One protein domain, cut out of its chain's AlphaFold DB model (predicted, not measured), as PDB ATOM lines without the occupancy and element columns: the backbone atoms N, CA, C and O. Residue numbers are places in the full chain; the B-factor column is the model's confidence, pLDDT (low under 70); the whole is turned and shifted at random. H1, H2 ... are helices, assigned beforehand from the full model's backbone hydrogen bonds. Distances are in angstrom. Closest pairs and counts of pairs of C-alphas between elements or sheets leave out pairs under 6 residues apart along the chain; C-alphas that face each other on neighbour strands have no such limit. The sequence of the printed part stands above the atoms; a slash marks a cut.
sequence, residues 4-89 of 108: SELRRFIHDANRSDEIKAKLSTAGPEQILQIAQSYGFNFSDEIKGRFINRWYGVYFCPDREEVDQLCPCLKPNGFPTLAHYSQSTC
ATOM      1  N   SER A   4     -19.336 -45.528  33.897       67.88
ATOM      2  CA  SER A   4     -18.883 -46.449  34.939       67.88
ATOM      3  C   SER A   4     -18.260 -47.732  34.383       67.88
ATOM      4  O   SER A   4     -17.261 -48.208  34.910       67.88
ATOM      5  N   GLU A   5     -18.805 -48.278  33.295       67.69
ATOM      6  CA  GLU A   5     -18.292 -49.505  32.671       67.69
ATOM      7  C   GLU A   5     -16.982 -49.258  31.913       67.69
ATOM      8  O   GLU A   5     -16.090 -50.099  31.968       67.69
ATOM      9  N   LEU A   6     -16.818 -48.079  31.294       69.38
ATOM     10  CA  LEU A   6     -15.541 -47.680  30.687       69.38
ATOM     11  C   LEU A   6     -14.443 -47.585  31.745       69.38
ATOM     12  O   LEU A   6     -13.351 -48.112  31.566       69.38
ATOM     13  N   ARG A   7     -14.753 -46.937  32.870       71.94
ATOM     14  CA  ARG A   7     -13.815 -46.801  33.986       71.94
ATOM     15  C   ARG A   7     -13.451 -48.142  34.595       71.94
ATOM     16  O   ARG A   7     -12.294 -48.343  34.936       71.94
ATOM     17  N   ARG A   8     -14.410 -49.066  34.686       79.00
ATOM     18  CA  ARG A   8     -14.139 -50.435  35.126       79.00
ATOM     19  C   ARG A   8     -13.202 -51.158  34.158       79.00
ATOM     20  O   ARG A   8     -12.234 -51.748  34.611       79.00
ATOM     21  N   PHE A   9     -13.433 -51.048  32.850       78.12
ATOM     22  CA  PHE A   9     -12.529 -51.617  31.848       78.12
ATOM     23  C   PHE A   9     -11.111 -51.037  31.953       78.12
ATOM     24  O   PHE A   9     -10.152 -51.797  32.021       78.12
ATOM     25  N   ILE A  10     -10.972 -49.709  32.038       76.56
ATOM     26  CA  ILE A  10      -9.671 -49.035  32.195       76.56
ATOM     27  C   ILE A  10      -8.984 -49.473  33.494       76.56
ATOM     28  O   ILE A  10      -7.790 -49.765  33.497       76.56
ATOM     29  N   HIS A  11      -9.729 -49.548  34.596       82.50
ATOM     30  CA  HIS A  11      -9.217 -50.000  35.885       82.50
ATOM     31  C   HIS A  11      -8.708 -51.447  35.826       82.50
ATOM     32  O   HIS A  11      -7.602 -51.727  36.288       82.50
ATOM     33  N   ASP A  12      -9.479 -52.356  35.231       81.31
ATOM     34  CA  ASP A  12      -9.125 -53.774  35.142       81.31
ATOM     35  C   ASP A  12      -7.949 -53.989  34.172       81.31
ATOM     36  O   ASP A  12      -7.010 -54.722  34.490       81.31
ATOM     37  N   ALA A  13      -7.920 -53.260  33.051       81.50
ATOM     38  CA  ALA A  13      -6.791 -53.231  32.123       81.50
ATOM     39  C   ALA A  13      -5.511 -52.710  32.793       81.50
ATOM     40  O   ALA A  13      -4.440 -53.287  32.627       81.50
ATOM     41  N   ASN A  14      -5.608 -51.670  33.626       78.62
ATOM     42  CA  ASN A  14      -4.459 -51.119  34.342       78.62
ATOM     43  C   ASN A  14      -3.854 -52.069  35.386       78.62
ATOM     44  O   ASN A  14      -2.711 -51.870  35.805       78.62
ATOM     45  N   ARG A  15      -4.584 -53.106  35.795       83.00
ATOM     46  CA  ARG A  15      -4.148 -54.086  36.797       83.00
ATOM     47  C   ARG A  15      -3.687 -55.412  36.193       83.00
ATOM     48  O   ARG A  15      -3.272 -56.289  36.943       83.00
ATOM     49  N   SER A  16      -3.759 -55.559  34.872       82.88
ATOM     50  CA  SER A  16      -3.346 -56.768  34.165       82.88
ATOM     51  C   SER A  16      -2.295 -56.444  33.112       82.88
ATOM     52  O   SER A  16      -2.596 -55.849  32.076       82.88
ATOM     53  N   ASP A  17      -1.059 -56.879  33.352       82.31
ATOM     54  CA  ASP A  17       0.040 -56.695  32.398       82.31
ATOM     55  C   ASP A  17      -0.216 -57.436  31.076       82.31
ATOM     56  O   ASP A  17       0.190 -56.974  30.010       82.31
ATOM     57  N   GLU A  18      -0.975 -58.534  31.122       83.44
ATOM     58  CA  GLU A  18      -1.423 -59.257  29.933       83.44
ATOM     59  C   GLU A  18      -2.369 -58.404  29.072       83.44
ATOM     60  O   GLU A  18      -2.196 -58.314  27.854       83.44
ATOM     61  N   ILE A  19      -3.354 -57.743  29.694       81.81
ATOM     62  CA  ILE A  19      -4.284 -56.859  28.981       81.81
ATOM     63  C   ILE A  19      -3.525 -55.665  28.407       81.81
ATOM     64  O   ILE A  19      -3.717 -55.336  27.239       81.81
ATOM     65  N   LYS A  20      -2.616 -55.057  29.178       82.06
ATOM     66  CA  LYS A  20      -1.777 -53.946  28.701       82.06
ATOM     67  C   LYS A  20      -0.950 -54.325  27.482       82.06
ATOM     68  O   LYS A  20      -0.911 -53.568  26.518       82.06
ATOM     69  N   ALA A  21      -0.312 -55.494  27.499       82.38
ATOM     70  CA  ALA A  21       0.489 -55.962  26.372       82.38
ATOM     71  C   ALA A  21      -0.360 -56.153  25.103       82.38
ATOM     72  O   ALA A  21       0.085 -55.822  24.007       82.38
ATOM     73  N   LYS A  22      -1.599 -56.639  25.251       82.38
ATOM     74  CA  LYS A  22      -2.545 -56.777  24.136       82.38
ATOM     75  C   LYS A  22      -3.039 -55.420  23.635       82.38
ATOM     76  O   LYS A  22      -3.097 -55.208  22.431       82.38
ATOM     77  N   LEU A  23      -3.368 -54.497  24.537       81.25
ATOM     78  CA  LEU A  23      -3.868 -53.165  24.187       81.25
ATOM     79  C   LEU A  23      -2.794 -52.271  23.559       81.25
ATOM     80  O   LEU A  23      -3.114 -51.467  22.686       81.25
ATOM     81  N   SER A  24      -1.526 -52.439  23.938       78.94
ATOM     82  CA  SER A  24      -0.449 -51.556  23.483       78.94
ATOM     83  C   SER A  24      -0.207 -51.601  21.979       78.94
ATOM     84  O   SER A  24       0.230 -50.605  21.410       78.94
ATOM     85  N   THR A  25      -0.542 -52.727  21.346       80.00
ATOM     86  CA  THR A  25      -0.398 -52.967  19.903       80.00
ATOM     87  C   THR A  25      -1.735 -53.021  19.164       80.00
ATOM     88  O   THR A  25      -1.755 -53.158  17.942       80.00
ATOM     89  N   ALA A  26      -2.856 -52.906  19.881       79.94
ATOM     90  CA  ALA A  26      -4.184 -53.100  19.322       79.94
ATOM     91  C   ALA A  26      -4.736 -51.832  18.657       79.94
ATOM     92  O   ALA A  26      -4.701 -50.735  19.216       79.94
ATOM     93  N   GLY A  27      -5.329 -52.006  17.475       77.44
ATOM     94  CA  GLY A  27      -6.172 -50.992  16.843       77.44
ATOM     95  C   GLY A  27      -7.568 -50.896  17.486       77.44
ATOM     96  O   GLY A  27      -7.964 -51.777  18.253       77.44
ATOM     97  N   PRO A  28      -8.376 -49.876  17.138       74.88
ATOM     98  CA  PRO A  28      -9.685 -49.627  17.755       74.88
ATOM     99  C   PRO A  28     -10.631 -50.838  17.755       74.88
ATOM    100  O   PRO A  28     -11.273 -51.129  18.761       74.88
ATOM    101  N   GLU A  29     -10.697 -51.573  16.642       78.88
ATOM    102  CA  GLU A  29     -11.547 -52.764  16.504       78.88
ATOM    103  C   GLU A  29     -11.046 -53.940  17.354       78.88
ATOM    104  O   GLU A  29     -11.839 -54.649  17.973       78.88
ATOM    105  N   GLN A  30      -9.726 -54.110  17.452       82.50
ATOM    106  CA  GLN A  30      -9.111 -55.147  18.282       82.50
ATOM    107  C   GLN A  30      -9.325 -54.868  19.769       82.50
ATOM    108  O   GLN A  30      -9.580 -55.795  20.531       82.50
ATOM    109  N   ILE A  31      -9.309 -53.602  20.193       81.88
ATOM    110  CA  ILE A  31      -9.612 -53.230  21.582       81.88
ATOM    111  C   ILE A  31     -11.045 -53.625  21.950       81.88
ATOM    112  O   ILE A  31     -11.274 -54.133  23.047       81.88
ATOM    113  N   LEU A  32     -12.002 -53.457  21.031       80.44
ATOM    114  CA  LEU A  32     -13.381 -53.899  21.250       80.44
ATOM    115  C   LEU A  32     -13.472 -55.423  21.403       80.44
ATOM    116  O   LEU A  32     -14.185 -55.900  22.285       80.44
ATOM    117  N   GLN A  33     -12.727 -56.181  20.594       83.62
ATOM    118  CA  GLN A  33     -12.658 -57.643  20.704       83.62
ATOM    119  C   GLN A  33     -11.999 -58.093  22.014       83.62
ATOM    120  O   GLN A  33     -12.508 -58.991  22.686       83.62
ATOM    121  N   ILE A  34     -10.900 -57.445  22.412       84.06
ATOM    122  CA  ILE A  34     -10.211 -57.700  23.681       84.06
ATOM    123  C   ILE A  34     -11.190 -57.470  24.828       84.06
ATOM    124  O   ILE A  34     -11.459 -58.385  25.598       84.06
ATOM    125  N   ALA A  35     -11.796 -56.292  24.908       81.44
ATOM    126  CA  ALA A  35     -12.755 -55.968  25.954       81.44
ATOM    127  C   ALA A  35     -13.939 -56.954  25.996       81.44
ATOM    128  O   ALA A  35     -14.305 -57.411  27.080       81.44
ATOM    129  N   GLN A  36     -14.461 -57.379  24.841       84.19
ATOM    130  CA  GLN A  36     -15.478 -58.430  24.774       84.19
ATOM    131  C   GLN A  36     -14.995 -59.759  25.374       84.19
ATOM    132  O   GLN A  36     -15.734 -60.378  26.141       84.19
ATOM    133  N   SER A  37     -13.756 -60.179  25.094       82.81
ATOM    134  CA  SER A  37     -13.172 -61.403  25.669       82.81
ATOM    135  C   SER A  37     -13.012 -61.346  27.195       82.81
ATOM    136  O   SER A  37     -13.059 -62.381  27.853       82.81
ATOM    137  N   TYR A  38     -12.915 -60.140  27.764       79.88
ATOM    138  CA  TYR A  38     -12.895 -59.902  29.212       79.88
ATOM    139  C   TYR A  38     -14.296 -59.655  29.806       79.88
ATOM    140  O   TYR A  38     -14.420 -59.264  30.965       79.88
ATOM    141  N   GLY A  39     -15.365 -59.894  29.037       81.19
ATOM    142  CA  GLY A  39     -16.751 -59.797  29.501       81.19
ATOM    143  C   GLY A  39     -17.395 -58.418  29.337       81.19
ATOM    144  O   GLY A  39     -18.527 -58.218  29.778       81.19
ATOM    145  N   PHE A  40     -16.725 -57.466  28.681       80.31
ATOM    146  CA  PHE A  40     -17.292 -56.156  28.362       80.31
ATOM    147  C   PHE A  40     -17.986 -56.200  26.994       80.31
ATOM    148  O   PHE A  40     -17.390 -55.927  25.954       80.31
ATOM    149  N   ASN A  41     -19.275 -56.547  26.983       77.50
ATOM    150  CA  ASN A  41     -20.091 -56.531  25.766       77.50
ATOM    151  C   ASN A  41     -20.638 -55.123  25.487       77.50
ATOM    152  O   ASN A  41     -21.577 -54.657  26.133       77.50
ATOM    153  N   PHE A  42     -20.071 -54.441  24.493       74.06
ATOM    154  CA  PHE A  42     -20.565 -53.135  24.052       74.06
ATOM    155  C   PHE A  42     -21.754 -53.271  23.096       74.06
ATOM    156  O   PHE A  42     -21.773 -54.156  22.241       74.06
ATOM    157  N   SER A  43     -22.716 -52.348  23.186       75.19
ATOM    158  CA  SER A  43     -23.728 -52.181  22.138       75.19
ATOM    159  C   SER A  43     -23.102 -51.606  20.866       75.19
ATOM    160  O   SER A  43     -22.077 -50.922  20.935       75.19
ATOM    161  N   ASP A  44     -23.725 -51.834  19.713       74.50
ATOM    162  CA  ASP A  44     -23.169 -51.407  18.422       74.50
ATOM    163  C   ASP A  44     -23.019 -49.885  18.319       74.50
ATOM    164  O   ASP A  44     -21.991 -49.396  17.857       74.50
ATOM    165  N   GLU A  45     -23.950 -49.129  18.905       69.44
ATOM    166  CA  GLU A  45     -23.831 -47.671  19.027       69.44
ATOM    167  C   GLU A  45     -22.561 -47.248  19.786       69.44
ATOM    168  O   GLU A  45     -21.885 -46.282  19.434       69.44
ATOM    169  N   ILE A  46     -22.209 -47.971  20.849       69.69
ATOM    170  CA  ILE A  46     -21.038 -47.652  21.667       69.69
ATOM    171  C   ILE A  46     -19.754 -48.052  20.951       69.69
ATOM    172  O   ILE A  46     -18.775 -47.313  21.042       69.69
ATOM    173  N   LYS A  47     -19.763 -49.174  20.225       74.75
ATOM    174  CA  LYS A  47     -18.649 -49.572  19.358       74.75
ATOM    175  C   LYS A  47     -18.382 -48.491  18.311       74.75
ATOM    176  O   LYS A  47     -17.249 -48.029  18.212       74.75
ATOM    177  N   GLY A  48     -19.424 -48.018  17.622       66.75
ATOM    178  CA  GLY A  48     -19.322 -46.942  16.630       66.75
ATOM    179  C   GLY A  48     -18.752 -45.652  17.223       66.75
ATOM    180  O   GLY A  48     -17.767 -45.112  16.723       66.75
ATOM    181  N   ARG A  49     -19.284 -45.207  18.370       69.12
ATOM    182  CA  ARG A  49     -18.767 -44.027  19.088       69.12
ATOM    183  C   ARG A  49     -17.321 -44.198  19.559       69.12
ATOM    184  O   ARG A  49     -16.563 -43.233  19.529       69.12
ATOM    185  N   PHE A  50     -16.938 -45.383  20.029       72.25
ATOM    186  CA  PHE A  50     -15.573 -45.672  20.474       72.25
ATOM    187  C   PHE A  50     -14.586 -45.624  19.307       72.25
ATOM    188  O   PHE A  50     -13.557 -44.964  19.409       72.25
ATOM    189  N   ILE A  51     -14.932 -46.247  18.182       71.31
ATOM    190  CA  ILE A  51     -14.138 -46.197  16.954       71.31
ATOM    191  C   ILE A  51     -13.974 -44.741  16.506       71.31
ATOM    192  O   ILE A  51     -12.850 -44.279  16.339       71.31
ATOM    193  N   ASN A  52     -15.066 -43.980  16.413       64.06
ATOM    194  CA  ASN A  52     -15.020 -42.589  15.956       64.06
ATOM    195  C   ASN A  52     -14.253 -41.658  16.909       64.06
ATOM    196  O   ASN A  52     -13.580 -40.740  16.447       64.06
ATOM    197  N   ARG A  53     -14.278 -41.910  18.227       66.69
ATOM    198  CA  ARG A  53     -13.405 -41.204  19.186       66.69
ATOM    199  C   ARG A  53     -11.929 -41.380  18.840       66.69
ATOM    200  O   ARG A  53     -11.189 -40.402  18.870       66.69
ATOM    201  N   TRP A  54     -11.511 -42.589  18.464       64.44
ATOM    202  CA  TRP A  54     -10.114 -42.861  18.115       64.44
ATOM    203  C   TRP A  54      -9.695 -42.355  16.740       64.44
ATOM    204  O   TRP A  54      -8.522 -42.061  16.548       64.44
ATOM    205  N   TYR A  55     -10.642 -42.148  15.827       57.91
ATOM    206  CA  TYR A  55     -10.408 -41.432  14.567       57.91
ATOM    207  C   TYR A  55     -10.370 -39.896  14.726       57.91
ATOM    208  O   TYR A  55     -10.397 -39.179  13.733       57.91
ATOM    209  N   GLY A  56     -10.303 -39.372  15.959       51.97
ATOM    210  CA  GLY A  56     -10.100 -37.938  16.209       51.97
ATOM    211  C   GLY A  56     -11.368 -37.087  16.153       51.97
ATOM    212  O   GLY A  56     -11.269 -35.862  16.136       51.97
ATOM    213  N   VAL A  57     -12.547 -37.719  16.157       46.16
ATOM    214  CA  VAL A  57     -13.843 -37.039  15.985       46.16
ATOM    215  C   VAL A  57     -14.417 -36.531  17.318       46.16
ATOM    216  O   VAL A  57     -15.217 -35.601  17.329       46.16
ATOM    217  N   TYR A  58     -14.016 -37.095  18.468       50.59
ATOM    218  CA  TYR A  58     -14.620 -36.754  19.766       50.59
ATOM    219  C   TYR A  58     -13.646 -36.807  20.950       50.59
ATOM    220  O   TYR A  58     -12.771 -37.666  21.026       50.59
ATOM    221  N   PHE A  59     -13.883 -35.932  21.935       50.88
ATOM    222  CA  PHE A  59     -13.163 -35.872  23.212       50.88
ATOM    223  C   PHE A  59     -13.220 -37.212  23.970       50.88
ATOM    224  O   PHE A  59     -14.306 -37.715  24.286       50.88
ATOM    225  N   CYS A  60     -12.057 -37.782  24.298       57.00
ATOM    226  CA  CYS A  60     -11.964 -38.956  25.164       57.00
ATOM    227  C   CYS A  60     -11.931 -38.523  26.641       57.00
ATOM    228  O   CYS A  60     -10.988 -37.833  27.043       57.00
ATOM    229  N   PRO A  61     -12.911 -38.914  27.481       54.53
ATOM    230  CA  PRO A  61     -12.731 -38.830  28.927       54.53
ATOM    231  C   PRO A  61     -11.586 -39.770  29.341       54.53
ATOM    232  O   PRO A  61     -11.451 -40.840  28.755       54.53
ATOM    233  N   ASP A  62     -10.777 -39.376  30.329       64.75
ATOM    234  CA  ASP A  62      -9.692 -40.208  30.886       64.75
ATOM    235  C   ASP A  62      -8.542 -40.484  29.862       64.75
ATOM    236  O   ASP A  62      -7.937 -41.550  29.785       64.75
ATOM    237  N   ARG A  63      -8.250 -39.477  29.017       65.75
ATOM    238  CA  ARG A  63      -7.298 -39.523  27.881       65.75
ATOM    239  C   ARG A  63      -5.863 -39.932  28.233       65.75
ATOM    240  O   ARG A  63      -5.193 -40.508  27.387       65.75
ATOM    241  N   GLU A  64      -5.389 -39.613  29.434       67.31
ATOM    242  CA  GLU A  64      -4.017 -39.922  29.859       67.31
ATOM    243  C   GLU A  64      -3.857 -41.410  30.165       67.31
ATOM    244  O   GLU A  64      -2.894 -42.025  29.710       67.31
ATOM    245  N   GLU A  65      -4.828 -42.020  30.853       68.56
ATOM    246  CA  GLU A  65      -4.807 -43.462  31.100       68.56
ATOM    247  C   GLU A  65      -4.932 -44.256  29.799       68.56
ATOM    248  O   GLU A  65      -4.299 -45.301  29.646       68.56
ATOM    249  N   VAL A  66      -5.705 -43.760  28.829       68.81
ATOM    250  CA  VAL A  66      -5.822 -44.454  27.545       68.81
ATOM    251  C   VAL A  66      -4.571 -44.298  26.673       68.81
ATOM    252  O   VAL A  66      -4.181 -45.269  26.030       68.81
ATOM    253  N   ASP A  67      -3.898 -43.143  26.689       68.38
ATOM    254  CA  ASP A  67      -2.616 -42.943  25.983       68.38
ATOM    255  C   ASP A  67      -1.535 -43.910  26.499       68.38
ATOM    256  O   ASP A  67      -0.734 -44.428  25.722       68.38
ATOM    257  N   GLN A  68      -1.564 -44.234  27.797       71.62
ATOM    258  CA  GLN A  68      -0.681 -45.241  28.393       71.62
ATOM    259  C   GLN A  68      -1.063 -46.677  28.017       71.62
ATOM    260  O   GLN A  68      -0.186 -47.505  27.777       71.62
ATOM    261  N   LEU A  69      -2.360 -46.989  27.983       71.25
ATOM    262  CA  LEU A  69      -2.846 -48.342  27.703       71.25
ATOM    263  C   LEU A  69      -2.777 -48.707  26.216       71.25
ATOM    264  O   LEU A  69      -2.547 -49.869  25.889       71.25
ATOM    265  N   CYS A  70      -2.996 -47.739  25.325       72.88
ATOM    266  CA  CYS A  70      -3.163 -47.970  23.890       72.88
ATOM    267  C   CYS A  70      -2.295 -47.017  23.033       72.88
ATOM    268  O   CYS A  70      -2.830 -46.304  22.180       72.88
ATOM    269  N   PRO A  71      -0.958 -46.986  23.208       69.50
ATOM    270  CA  PRO A  71      -0.063 -46.087  22.474       69.50
ATOM    271  C   PRO A  71      -0.135 -46.221  20.945       69.50
ATOM    272  O   PRO A  71       0.083 -45.232  20.247       69.50
ATOM    273  N   CYS A  72      -0.474 -47.397  20.403       69.19
ATOM    274  CA  CYS A  72      -0.665 -47.591  18.959       69.19
ATOM    275  C   CYS A  72      -1.864 -46.837  18.368       69.19
ATOM    276  O   CYS A  72      -1.945 -46.693  17.150       69.19
ATOM    277  N   LEU A  73      -2.781 -46.332  19.198       64.50
ATOM    278  CA  LEU A  73      -3.881 -45.483  18.735       64.50
ATOM    279  C   LEU A  73      -3.433 -44.060  18.420       64.50
ATOM    280  O   LEU A  73      -4.183 -43.311  17.796       64.50
ATOM    281  N   LYS A  74      -2.234 -43.669  18.858       67.19
ATOM    282  CA  LYS A  74      -1.681 -42.349  18.598       67.19
ATOM    283  C   LYS A  74      -1.264 -42.235  17.129       67.19
ATOM    284  O   LYS A  74      -0.372 -42.969  16.699       67.19
ATOM    285  N   PRO A  75      -1.835 -41.296  16.358       64.25
ATOM    286  CA  PRO A  75      -1.412 -41.098  14.979       64.25
ATOM    287  C   PRO A  75       0.028 -40.583  14.912       64.25
ATOM    288  O   PRO A  75       0.465 -39.779  15.744       64.25
ATOM    289  N   ASN A  76       0.768 -41.033  13.898       60.03
ATOM    290  CA  ASN A  76       2.145 -40.599  13.671       60.03
ATOM    291  C   ASN A  76       2.220 -39.070  13.536       60.03
ATOM    292  O   ASN A  76       1.416 -38.461  12.835       60.03
ATOM    293  N   GLY A  77       3.200 -38.457  14.205       62.84
ATOM    294  CA  GLY A  77       3.395 -37.002  14.203       62.84
ATOM    295  C   GLY A  77       2.715 -36.255  15.354       62.84
ATOM    296  O   GLY A  77       2.970 -35.065  15.521       62.84
ATOM    297  N   PHE A  78       1.925 -36.933  16.196       63.75
ATOM    298  CA  PHE A  78       1.359 -36.339  17.409       63.75
ATOM    299  C   PHE A  78       2.083 -36.846  18.669       63.75
ATOM    300  O   PHE A  78       2.346 -38.046  18.789       63.75
ATOM    301  N   PRO A  79       2.416 -35.962  19.632       65.12
ATOM    302  CA  PRO A  79       3.109 -36.349  20.858       65.12
ATOM    303  C   PRO A  79       2.225 -37.197  21.784       65.12
ATOM    304  O   PRO A  79       2.720 -38.180  22.338       65.12
ATOM    305  N   THR A  80       0.925 -36.885  21.880       65.12
ATOM    306  CA  THR A  80      -0.073 -37.588  22.712       65.12
ATOM    307  C   THR A  80      -1.437 -37.649  22.019       65.12
ATOM    308  O   THR A  80      -1.746 -36.800  21.173       65.12
ATOM    309  N   LEU A  81      -2.297 -38.594  22.417       62.97
ATOM    310  CA  LEU A  81      -3.712 -38.616  22.004       62.97
ATOM    311  C   LEU A  81      -4.463 -37.338  22.402       62.97
ATOM    312  O   LEU A  81      -5.369 -36.905  21.693       62.97
ATOM    313  N   ALA A  82      -4.066 -36.691  23.503       60.75
ATOM    314  CA  ALA A  82      -4.620 -35.405  23.915       60.75
ATOM    315  C   ALA A  82      -4.300 -34.293  22.903       60.75
ATOM    316  O   ALA A  82      -5.191 -33.526  22.542       60.75
ATOM    317  N   HIS A  83      -3.053 -34.237  22.424       64.56
ATOM    318  CA  HIS A  83      -2.629 -33.270  21.413       64.56
ATOM    319  C   HIS A  83      -3.329 -33.526  20.076       64.56
ATOM    320  O   HIS A  83      -3.799 -32.588  19.437       64.56
ATOM    321  N   TYR A  84      -3.465 -34.795  19.683       64.69
ATOM    322  CA  TYR A  84      -4.249 -35.179  18.512       64.69
ATOM    323  C   TYR A  84      -5.714 -34.733  18.648       64.69
ATOM    324  O   TYR A  84      -6.187 -33.938  17.847       64.69
ATOM    325  N   SER A  85      -6.395 -35.116  19.732       58.91
ATOM    326  CA  SER A  85      -7.803 -34.766  19.963       58.91
ATOM    327  C   SER A  85      -8.059 -33.255  20.024       58.91
ATOM    328  O   SER A  85      -9.107 -32.806  19.573       58.91
ATOM    329  N   GLN A  86      -7.136 -32.459  20.572       61.97
ATOM    330  CA  GLN A  86      -7.271 -30.998  20.628       61.97
ATOM    331  C   GLN A  86      -7.015 -30.319  19.278       61.97
ATOM    332  O   GLN A  86      -7.624 -29.292  18.998       61.97
ATOM    333  N   SER A  87      -6.131 -30.880  18.451       54.94
ATOM    334  CA  SER A  87      -5.782 -30.318  17.140       54.94
ATOM    335  C   SER A  87      -6.754 -30.723  16.028       54.94
ATOM    336  O   SER A  87      -6.933 -29.955  15.085       54.94
ATOM    337  N   THR A  88      -7.422 -31.877  16.144       52.84
ATOM    338  CA  THR A  88      -8.455 -32.321  15.191       52.84
ATOM    339  C   THR A  88      -9.861 -31.849  15.538       52.84
ATOM    340  O   THR A  88     -10.718 -31.812  14.664       52.84
ATOM    341  N   CYS A  89     -10.114 -31.418  16.779       50.62
ATOM    342  CA  CYS A  89     -11.391 -30.826  17.185       50.62
ATOM    343  C   CYS A  89     -11.515 -29.356  16.728       50.62
ATOM    344  O   CYS A  89     -11.950 -28.487  17.485       50.62
TER     345      CYS A  89
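Overview. This is residues 4 to 89 of the 108 residues of the protein "Nif11 family protein" of Synechococcus sp. TMED20 (UniProt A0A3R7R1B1). Six short helices, mostly crossed, make a compact body in which H1 to H5 are set round the middle and H6 lies at one end, packed on H5. The helical hairpin of H2 and H3 makes one side, H4 packs on H3, and H5 packs on H1. The printed part has 86 residues, with six named helices in the order H1 to H6 and no named strand; the class is all helix. The radius of gyration of the C-alphas is 12.2 A, and the outline is rounded, with spans of 34 by 28 by 20 A.

Along the chain. Find C-alpha 4 at (-18.883, -46.449, 34.939); from there H1 runs over residues 4 to 14, 15.2 A from first to last C-alpha. H2, residues 17 to 24, measures 10.3 A. Look next at C-alpha 28, at (-9.685, -49.627, 17.755), where H3 begins its 14.6 A to residue 37. H4, residues 44 to 54, is 15.6 A long. H5 takes residues 63 to 69 over 9.9 A, and H6 takes residues 81 to 88 over 10.4 A, ending at C-alpha 88 at (-8.455, -32.321, 15.191).

Arrangement. Start at H1, which touches H2 only at the corner by their link, and only just, with 3 pairs of C-alphas within 8 A; the closest are those of Ala 13 and Ile 19, 5.4 A apart. H1 is close to H3 but not clearly touching, about perpendicular at 90 degrees, with C-alphas 9 and 35 the closest at 7.3 A. H2 and H3 touch as a hairpin, at a shallow tilt of 25 degrees, opposite ways; look at C-alphas 23 and 31, the closest, 6.3 A apart. H3 touches H4 at a steep tilt of 47 degrees, closest at C-alphas 28 and 51, 5.7 A apart. H5 touches H1 at a steep tilt of 40 degrees, the same way, with C-alphas 14 and 69 closest at 7.4 A. H5 and H2 only just touch, with 3 pairs of C-alphas within 8 A; the closest, 20 and 69, are 5.8 A apart. H6 touches H5 at a steep tilt of 50 degrees, opposite ways, closest at C-alphas 67 and 81, 6.0 A apart. H4 and H5 are apart, and so are H4 and H6. In H1, H2, H3, H4, H5 and H6 every O i to N i+4 pair is within hydrogen-bond range.

Size, cuts and confidence. The two C-alphas farthest apart are those of Gly 39 and Gly 77, 34.1 A. The printed part has no cut, and the link of 11 residues from H5 to H6 is long. The mean pLDDT of the printed part is 71.0; look for values under 70 in 42 residues, among them 52 to 67 and 71 to 89.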